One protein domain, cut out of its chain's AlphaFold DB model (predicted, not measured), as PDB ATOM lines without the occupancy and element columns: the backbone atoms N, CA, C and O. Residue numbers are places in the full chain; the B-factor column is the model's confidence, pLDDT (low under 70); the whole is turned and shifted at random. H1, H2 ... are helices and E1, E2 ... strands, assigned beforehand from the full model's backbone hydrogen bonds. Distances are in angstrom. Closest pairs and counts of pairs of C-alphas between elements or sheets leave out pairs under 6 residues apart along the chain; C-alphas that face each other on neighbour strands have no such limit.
ATOM      1  N   ALA A  36     161.499 188.302 233.189       97.25
ATOM      2  CA  ALA A  36     162.140 187.351 234.083       97.25
ATOM      3  C   ALA A  36     162.956 186.363 233.249       97.25
ATOM      4  O   ALA A  36     162.427 185.750 232.322       97.25
ATOM      5  N   TYR A  37     164.238 186.216 233.576       97.00
ATOM      6  CA  TYR A  37     165.122 185.245 232.946       97.00
ATOM      7  C   TYR A  37     165.382 184.083 233.901       97.00
ATOM      8  O   TYR A  37     165.777 184.289 235.049       97.00
ATOM      9  N   VAL A  38     165.128 182.867 233.416       95.25
ATOM     10  CA  VAL A  38     165.218 181.621 234.183       95.25
ATOM     11  C   VAL A  38     166.285 180.740 233.543       95.25
ATOM     12  O   VAL A  38     166.104 180.303 232.406       95.25
ATOM     13  N   ALA A  39     167.387 180.483 234.249       93.62
ATOM     14  CA  ALA A  39     168.519 179.735 233.700       93.62
ATOM     15  C   ALA A  39     169.337 178.995 234.763       93.62
ATOM     16  O   ALA A  39     169.272 179.315 235.948       93.62
ATOM     17  N   ASP A  40     170.150 178.043 234.314       91.25
ATOM     18  CA  ASP A  40     171.156 177.382 235.145       91.25
ATOM     19  C   ASP A  40     172.444 178.219 235.160       91.25
ATOM     20  O   ASP A  40     172.847 178.768 234.132       91.25
ATOM     21  N   GLY A  41     173.117 178.309 236.307       86.69
ATOM     22  CA  GLY A  41     174.412 178.988 236.420       86.69
ATOM     23  C   GLY A  41     175.549 178.199 235.779       86.69
ATOM     24  O   GLY A  41     176.360 178.755 235.037       86.69
ATOM     25  N   ILE A  42     175.588 176.894 236.051       86.56
ATOM     26  CA  ILE A  42     176.500 175.934 235.423       86.56
ATOM     27  C   ILE A  42     175.679 174.968 234.581       86.56
ATOM     28  O   ILE A  42     174.769 174.307 235.082       86.56
ATOM     29  N   TYR A  43     176.033 174.867 233.303       84.69
ATOM     30  CA  TYR A  43     175.345 173.988 232.369       84.69
ATOM     31  C   TYR A  43     175.857 172.550 232.517       84.69
ATOM     32  O   TYR A  43     177.062 172.301 232.539       84.69
ATOM     33  N   SER A  44     174.941 171.582 232.572       73.06
ATOM     34  CA  SER A  44     175.258 170.165 232.819       73.06
ATOM     35  C   SER A  44     176.168 169.516 231.766       73.06
ATOM     36  O   SER A  44     176.904 168.586 232.081       73.06
ATOM     37  N   MET A  45     176.154 170.018 230.527       77.69
ATOM     38  CA  MET A  45     177.014 169.542 229.433       77.69
ATOM     39  C   MET A  45     178.311 170.356 229.269       77.69
ATOM     40  O   MET A  45     179.022 170.186 228.281       77.69
ATOM     41  N   GLY A  46     178.636 171.213 230.241       74.56
ATOM     42  CA  GLY A  46     179.803 172.091 230.225       74.56
ATOM     43  C   GLY A  46     179.467 173.529 229.821       74.56
ATOM     44  O   GLY A  46     178.536 173.785 229.061       74.56
ATOM     45  N   GLY A  47     180.249 174.473 230.348       85.25
ATOM     46  CA  GLY A  47     180.017 175.912 230.198       85.25
ATOM     47  C   GLY A  47     179.342 176.543 231.419       85.25
ATOM     48  O   GLY A  47     179.027 175.874 232.404       85.25
ATOM     49  N   LYS A  48     179.159 177.861 231.358       89.88
ATOM     50  CA  LYS A  48     178.595 178.678 232.435       89.88
ATOM     51  C   LYS A  48     177.760 179.814 231.858       89.88
ATOM     52  O   LYS A  48     178.069 180.293 230.766       89.88
ATOM     53  N   ALA A  49     176.759 180.259 232.604       92.25
ATOM     54  CA  ALA A  49     176.035 181.477 232.280       92.25
ATOM     55  C   ALA A  49     176.962 182.701 232.337       92.25
ATOM     56  O   ALA A  49     177.865 182.781 233.178       92.25
ATOM     57  N   ASP A  50     176.722 183.667 231.452       94.69
ATOM     58  CA  ASP A  50     177.348 184.988 231.521       94.69
ATOM     59  C   ASP A  50     176.710 185.826 232.642       94.69
ATOM     60  O   ASP A  50     175.793 186.620 232.432       94.69
ATOM     61  N   ILE A  51     177.177 185.596 233.871       94.75
ATOM     62  CA  ILE A  51     176.655 186.265 235.068       94.75
ATOM     63  C   ILE A  51     176.879 187.780 235.016       94.75
ATOM     64  O   ILE A  51     176.004 188.528 235.448       94.75
ATOM     65  N   ASP A  52     177.996 188.242 234.449       95.06
ATOM     66  CA  ASP A  52     178.304 189.671 234.357       95.06
ATOM     67  C   ASP A  52     177.330 190.377 233.402       95.06
ATOM     68  O   ASP A  52     176.752 191.411 233.756       95.06
ATOM     69  N   GLY A  53     177.067 189.780 232.234       96.75
ATOM     70  CA  GLY A  53     176.053 190.260 231.293       96.75
ATOM     71  C   GLY A  53     174.651 190.289 231.910       96.75
ATOM     72  O   GLY A  53     173.931 191.283 231.791       96.75
ATOM     73  N   LEU A  54     174.274 189.247 232.653       96.88
ATOM     74  CA  LEU A  54     172.977 189.179 233.334       96.88
ATOM     75  C   LEU A  54     172.826 190.235 234.439       96.88
ATOM     76  O   LEU A  54     171.773 190.872 234.535       96.88
ATOM     77  N   ILE A  55     173.865 190.464 235.249       95.81
ATOM     78  CA  ILE A  55     173.876 191.519 236.275       95.81
ATOM     79  C   ILE A  55     173.787 192.905 235.622       95.81
ATOM     80  O   ILE A  55     173.062 193.773 236.118       95.81
ATOM     81  N   TYR A  56     174.463 193.113 234.490       96.81
ATOM     82  CA  TYR A  56     174.343 194.346 233.714       96.81
ATOM     83  C   TYR A  56     172.902 194.581 233.239       96.81
ATOM     84  O   TYR A  56     172.350 195.660 233.474       96.81
ATOM     85  N   LEU A  57     172.255 193.578 232.633       97.50
ATOM     86  CA  LEU A  57     170.866 193.698 232.174       97.50
ATOM     87  C   LEU A  57     169.890 193.920 233.330       97.50
ATOM     88  O   LEU A  57     168.969 194.729 233.216       97.50
ATOM     89  N   LYS A  58     170.123 193.265 234.468       96.19
ATOM     90  CA  LYS A  58     169.393 193.513 235.713       96.19
ATOM     91  C   LYS A  58     169.503 194.967 236.160       96.19
ATOM     92  O   LYS A  58     168.478 195.606 236.375       96.19
ATOM     93  N   SER A  59     170.719 195.500 236.248       95.25
ATOM     94  CA  SER A  59     170.958 196.888 236.659       95.25
ATOM     95  C   SER A  59     170.330 197.898 235.689       95.25
ATOM     96  O   SER A  59     169.731 198.887 236.107       95.25
ATOM     97  N   ARG A  60     170.417 197.628 234.381       97.19
ATOM     98  CA  ARG A  60     169.962 198.547 233.332       97.19
ATOM     99  C   ARG A  60     168.455 198.520 233.087       97.19
ATOM    100  O   ARG A  60     167.871 199.573 232.839       97.19
ATOM    101  N   TYR A  61     167.840 197.341 233.114       97.19
ATOM    102  CA  TYR A  61     166.449 197.141 232.688       97.19
ATOM    103  C   TYR A  61     165.529 196.620 233.798       97.19
ATOM    104  O   TYR A  61     164.331 196.465 233.569       97.19
ATOM    105  N   GLY A  62     166.051 196.343 234.996       96.44
ATOM    106  CA  GLY A  62     165.273 195.721 236.070       96.44
ATOM    107  C   GLY A  62     164.919 194.261 235.781       96.44
ATOM    108  O   GLY A  62     163.869 193.791 236.219       96.44
ATOM    109  N   LEU A  63     165.764 193.559 235.013       97.62
ATOM    110  CA  LEU A  63     165.605 192.135 234.712       97.62
ATOM    111  C   LEU A  63     165.536 191.324 236.015       97.62
ATOM    112  O   LEU A  63     166.452 191.378 236.838       97.62
ATOM    113  N   PHE A  64     164.464 190.548 236.181       97.75
ATOM    114  CA  PHE A  64     164.358 189.587 237.273       97.75
ATOM    115  C   PHE A  64     165.168 188.336 236.930       97.75
ATOM    116  O   PHE A  64     164.991 187.758 235.856       97.75
ATOM    117  N   LEU A  65     166.035 187.898 237.842       97.31
ATOM    118  CA  LEU A  65     166.880 186.720 237.644       97.31
ATOM    119  C   LEU A  65     166.401 185.566 238.523       97.31
ATOM    120  O   LEU A  65     166.386 185.680 239.745       97.31
ATOM    121  N   TYR A  66     166.057 184.442 237.899       95.75
ATOM    122  CA  TYR A  66     165.907 183.148 238.556       95.75
ATOM    123  C   TYR A  66     167.060 182.260 238.098       95.75
ATOM    124  O   TYR A  66     167.138 181.906 236.919       95.75
ATOM    125  N   LEU A  67     167.948 181.890 239.015       95.12
ATOM    126  CA  LEU A  67     169.169 181.166 238.687       95.12
ATOM    127  C   LEU A  67     169.276 179.859 239.481       95.12
ATOM    128  O   LEU A  67     169.219 179.877 240.711       95.12
ATOM    129  N   ASP A  68     169.439 178.739 238.779       93.44
ATOM    130  CA  ASP A  68     169.657 177.418 239.377       93.44
ATOM    131  C   ASP A  68     171.164 177.124 239.511       93.44
ATOM    132  O   ASP A  68     171.892 177.059 238.520       93.44
ATOM    133  N   ASP A  69     171.643 176.967 240.745       90.88
ATOM    134  CA  ASP A  69     173.044 176.694 241.092       90.88
ATOM    135  C   ASP A  69     173.266 175.245 241.560       90.88
ATOM    136  O   ASP A  69     174.301 174.927 242.144       90.88
ATOM    137  N   SER A  70     172.310 174.337 241.318       88.69
ATOM    138  CA  SER A  70     172.360 172.949 241.812       88.69
ATOM    139  C   SER A  70     173.578 172.169 241.315       88.69
ATOM    140  O   SER A  70     174.129 171.351 242.043       88.69
ATOM    141  N   HIS A  71     174.036 172.427 240.087       84.31
ATOM    142  CA  HIS A  71     175.230 171.774 239.537       84.31
ATOM    143  C   HIS A  71     176.545 172.336 240.082       84.31
ATOM    144  O   HIS A  71     177.588 171.700 239.923       84.31
ATOM    145  N   ALA A  72     176.517 173.520 240.699       82.56
ATOM    146  CA  ALA A  72     177.719 174.167 241.200       82.56
ATOM    147  C   ALA A  72     177.842 174.132 242.723       82.56
ATOM    148  O   ALA A  72     178.956 174.211 243.251       82.56
ATOM    149  N   LEU A  73     176.713 174.046 243.432       84.06
ATOM    150  CA  LEU A  73     176.674 173.975 244.885       84.06
ATOM    151  C   LEU A  73     177.560 172.819 245.375       84.06
ATOM    152  O   LEU A  73     177.540 171.726 244.819       84.06
ATOM    153  N   SER A  74     178.386 173.080 246.391       81.06
ATOM    154  CA  SER A  74     179.388 172.148 246.944       81.06
ATOM    155  C   SER A  74     180.552 171.750 246.020       81.06
ATOM    156  O   SER A  74     181.584 171.327 246.536       81.06
ATOM    157  N   ALA A  75     180.451 171.935 244.701       81.69
ATOM    158  CA  ALA A  75     181.516 171.635 243.738       81.69
ATOM    159  C   ALA A  75     182.381 172.858 243.376       81.69
ATOM    160  O   ALA A  75     183.563 172.711 243.063       81.69
ATOM    161  N   PHE A  76     181.815 174.066 243.438       81.50
ATOM    162  CA  PHE A  76     182.472 175.315 243.049       81.50
ATOM    163  C   PHE A  76     182.377 176.391 244.136       81.50
ATOM    164  O   PHE A  76     181.527 176.357 245.032       81.50
ATOM    165  N   GLY A  77     183.265 177.381 244.023       81.38
ATOM    166  CA  GLY A  77     183.327 178.526 244.924       81.38
ATOM    167  C   GLY A  77     184.011 178.213 246.255       81.38
ATOM    168  O   GLY A  77     184.125 177.071 246.700       81.38
ATOM    169  N   GLU A  78     184.486 179.264 246.919       85.44
ATOM    170  CA  GLU A  78     185.121 179.145 248.230       85.44
ATOM    171  C   GLU A  78     184.143 178.499 249.228       85.44
ATOM    172  O   GLU A  78     183.043 179.011 249.433       85.44
ATOM    173  N   LYS A  79     184.541 177.381 249.851       87.75
ATOM    174  CA  LYS A  79     183.702 176.592 250.778       87.75
ATOM    175  C   LYS A  79     182.428 176.017 250.138       87.75
ATOM    176  O   LYS A  79     181.449 175.790 250.841       87.75
ATOM    177  N   GLY A  80     182.426 175.792 248.822       85.19
ATOM    178  CA  GLY A  80     181.299 175.159 248.132       85.19
ATOM    179  C   GLY A  80     180.066 176.056 248.001       85.19
ATOM    180  O   GLY A  80     178.952 175.550 247.893       85.19
ATOM    181  N   LYS A  81     180.252 177.385 248.032       85.25
ATOM    182  CA  LYS A  81     179.175 178.391 247.931       85.25
ATOM    183  C   LYS A  81     178.420 178.382 246.594       85.25
ATOM    184  O   LYS A  81     177.448 179.122 246.477       85.25
ATOM    185  N   GLY A  82     178.859 177.597 245.613       88.81
ATOM    186  CA  GLY A  82     178.287 177.571 244.274       88.81
ATOM    187  C   GLY A  82     178.962 178.557 243.327       88.81
ATOM    188  O   GLY A  82     179.958 179.206 243.669       88.81
ATOM    189  N   PHE A  83     178.435 178.640 242.111       89.81
ATOM    190  CA  PHE A  83     178.979 179.474 241.048       89.81
ATOM    191  C   PHE A  83     178.286 180.836 240.987       89.81
ATOM    192  O   PHE A  83     178.946 181.832 240.703       89.81
ATOM    193  N   ILE A  84     176.989 180.906 241.301       92.31
ATOM    194  CA  ILE A  84     176.176 182.118 241.143       92.31
ATOM    195  C   ILE A  84     176.332 183.050 242.348       92.31
ATOM    196  O   ILE A  84     176.635 184.234 242.181       92.31
ATOM    197  N   ARG A  85     176.169 182.527 243.572       90.62
ATOM    198  CA  ARG A  85     176.125 183.319 244.820       90.62
ATOM    199  C   ARG A  85     177.327 184.255 245.046       90.62
ATOM    200  O   ARG A  85     177.093 185.352 245.566       90.62
ATOM    201  N   PRO A  86     178.584 183.885 244.724       91.62
ATOM    202  CA  PRO A  86     179.737 184.761 244.943       91.62
ATOM    203  C   PRO A  86     179.731 186.059 244.123       91.62
ATOM    204  O   PRO A  86     180.377 187.017 244.534       91.62
ATOM    205  N   ASN A  87     178.990 186.119 243.011       91.50
ATOM    206  CA  ASN A  87     178.937 187.305 242.141       91.50
ATOM    207  C   ASN A  87     178.009 188.407 242.683       91.50
ATOM    208  O   ASN A  87     177.969 189.507 242.141       91.50
ATOM    209  N   PHE A  88     177.267 188.132 243.762       89.25
ATOM    210  CA  PHE A  88     176.340 189.077 244.377       89.25
ATOM    211  C   PHE A  88     176.854 189.510 245.751       89.25
ATOM    212  O   PHE A  88     176.949 188.699 246.682       89.25
ATOM    213  N   GLN A  89     177.141 190.806 245.909       85.44
ATOM    214  CA  GLN A  89     177.499 191.374 247.211       85.44
ATOM    215  C   GLN A  89     176.295 191.334 248.167       85.44
ATOM    216  O   GLN A  89     176.410 190.852 249.295       85.44
ATOM    217  N   THR A  90     175.130 191.762 247.680       86.75
ATOM    218  CA  THR A  90     173.827 191.675 248.354       86.75
ATOM    219  C   THR A  90     172.781 191.144 247.382       86.75
ATOM    220  O   THR A  90     172.817 191.485 246.201       86.75
ATOM    221  N   LEU A  91     171.856 190.324 247.878       88.50
ATOM    222  CA  LEU A  91     170.688 189.894 247.111       88.50
ATOM    223  C   LEU A  91     169.548 190.882 247.342       88.50
ATOM    224  O   LEU A  91     169.336 191.322 248.471       88.50
ATOM    225  N   ASP A  92     168.853 191.222 246.266       91.81
ATOM    226  CA  ASP A  92     167.675 192.080 246.268       91.81
ATOM    227  C   ASP A  92     166.414 191.279 245.914       91.81
ATOM    228  O   ASP A  92     166.481 190.099 245.561       91.81
ATOM    229  N   ASP A  93     165.258 191.940 245.948       92.56
ATOM    230  CA  ASP A  93     163.950 191.322 245.676       92.56
ATOM    231  C   ASP A  93     163.740 190.943 244.195       92.56
ATOM    232  O   ASP A  93     162.685 190.442 243.809       92.56
ATOM    233  N   GLN A  94     164.733 191.195 243.340       94.19
ATOM    234  CA  GLN A  94     164.707 190.911 241.908       94.19
ATOM    235  C   GLN A  94     165.652 189.757 241.527       94.19
ATOM    236  O   GLN A  94     165.978 189.588 240.349       94.19
ATOM    237  N   THR A  95     166.132 188.994 242.512       96.12
ATOM    238  CA  THR A  95     167.053 187.875 242.300       96.12
ATOM    239  C   THR A  95     166.650 186.689 243.168       96.12
ATOM    240  O   THR A  95     166.645 186.778 244.392       96.12
ATOM    241  N   LEU A  96     166.376 185.550 242.540       95.31
ATOM    242  CA  LEU A  96     166.153 184.275 243.209       95.31
ATOM    243  C   LEU A  96     167.233 183.281 242.776       95.31
ATOM    244  O   LEU A  96     167.365 182.976 241.594       95.31
ATOM    245  N   ILE A  97     167.995 182.771 243.743       94.19
ATOM    246  CA  ILE A  97     168.966 181.694 243.526       94.19
ATOM    247  C   ILE A  97     168.399 180.436 244.169       94.19
ATOM    248  O   ILE A  97     168.094 180.434 245.363       94.19
ATOM    249  N   VAL A  98     168.268 179.375 243.385       93.56
ATOM    250  CA  VAL A  98     167.801 178.069 243.848       93.56
ATOM    251  C   VAL A  98     168.932 177.073 243.687       93.56
ATOM    252  O   VAL A  98     169.673 177.121 242.716       93.56
ATOM    253  N   ALA A  99     169.088 176.176 244.650       91.00
ATOM    254  CA  ALA A  99     170.014 175.067 244.529       91.00
ATOM    255  C   ALA A  99     169.443 173.855 245.259       91.00
ATOM    256  O   ALA A  99     168.803 173.984 246.305       91.00
ATOM    257  N   ARG A 100     169.684 172.676 244.699       85.75
ATOM    258  CA  ARG A 100     169.368 171.393 245.309       85.75
ATOM    259  C   ARG A 100     170.637 170.772 245.877       85.75
ATOM    260  O   ARG A 100     171.677 170.753 245.229       85.75
ATOM    261  N   TYR A 101     170.501 170.221 247.074       78.94
ATOM    262  CA  TYR A 101     171.469 169.318 247.675       78.94
ATOM    263  C   TYR A 101     170.819 167.937 247.784       78.94
ATOM    264  O   TYR A 101     169.776 167.815 248.427       78.94
ATOM    265  N   ASP A 102     171.414 166.934 247.141       70.81
ATOM    266  CA  ASP A 102     171.017 165.531 247.273       70.81
ATOM    267  C   ASP A 102     172.063 164.827 248.173       70.81
ATOM    268  O   ASP A 102     173.217 164.705 247.747       70.81
ATOM    269  N   PRO A 103     171.714 164.459 249.425       62.16
ATOM    270  CA  PRO A 103     172.611 163.788 250.374       62.16
ATOM    271  C   PRO A 103     172.873 162.309 250.059       62.16
ATOM    272  O   PRO A 103     171.989 161.646 249.468       62.16
TER     273      PRO A 103
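What this domain is: This is residues 36 to 103 of the 103 residues of an uncharacterized protein of Pseudomonas sp. NFPP04 (UniProt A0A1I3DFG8). Little of this domain is regular structure: a small parallel sheet forms a wall, with helix H1 and loops from residues 69 to 94 over one face and the other face bare. Of 68 printed residues, 25 are in named elements, E1 H1 E2 E3 along the chain; the class is mixed, the sheet order E1 E2 E3. It is compact, radius of gyration of the C-alphas 11.7 A, spanning 37 by 25 by 18 A.

Where its parts are: E1, residues 36 to 40, begins at C-alpha 36 (162.140, 187.351, 234.083) and measures 13.5 A. E2, residues 64 to 68, measures 13.4 A. E3, residues 95 to 98, measures 10.0 A, ending at C-alpha 98 (167.801, 178.069, 243.848). H1, residues 51 to 61, measures 15.1 A.

How they stand to each other: E2 is parallel to E1 at 17 degrees and to E3 at 15 degrees; N 37 and O 64, 2.9 A, and N 96 and O 65, 2.8 A, are within hydrogen-bond range. H1 is on the sheet, height 9.8 A over a local plane fitted to just 6 C-alphas, over E2 and along the strands; the closest C-alphas of H1 and E2, Lys 58 and Phe 64, are 6.6 A apart. Every O i to N i+4 pair in H1 is within range. E1, H1, E2 form a strand-helix-strand unit, parallel neighbours with a helix between, its crossover right-handed.

The domain as a whole: The printed part has no cut. The farthest C-alphas, Arg 60 and Pro 103, are 38.8 A apart. The E2 to E3 link is long, 26 residues. Residue 103 alone has pLDDT under 70.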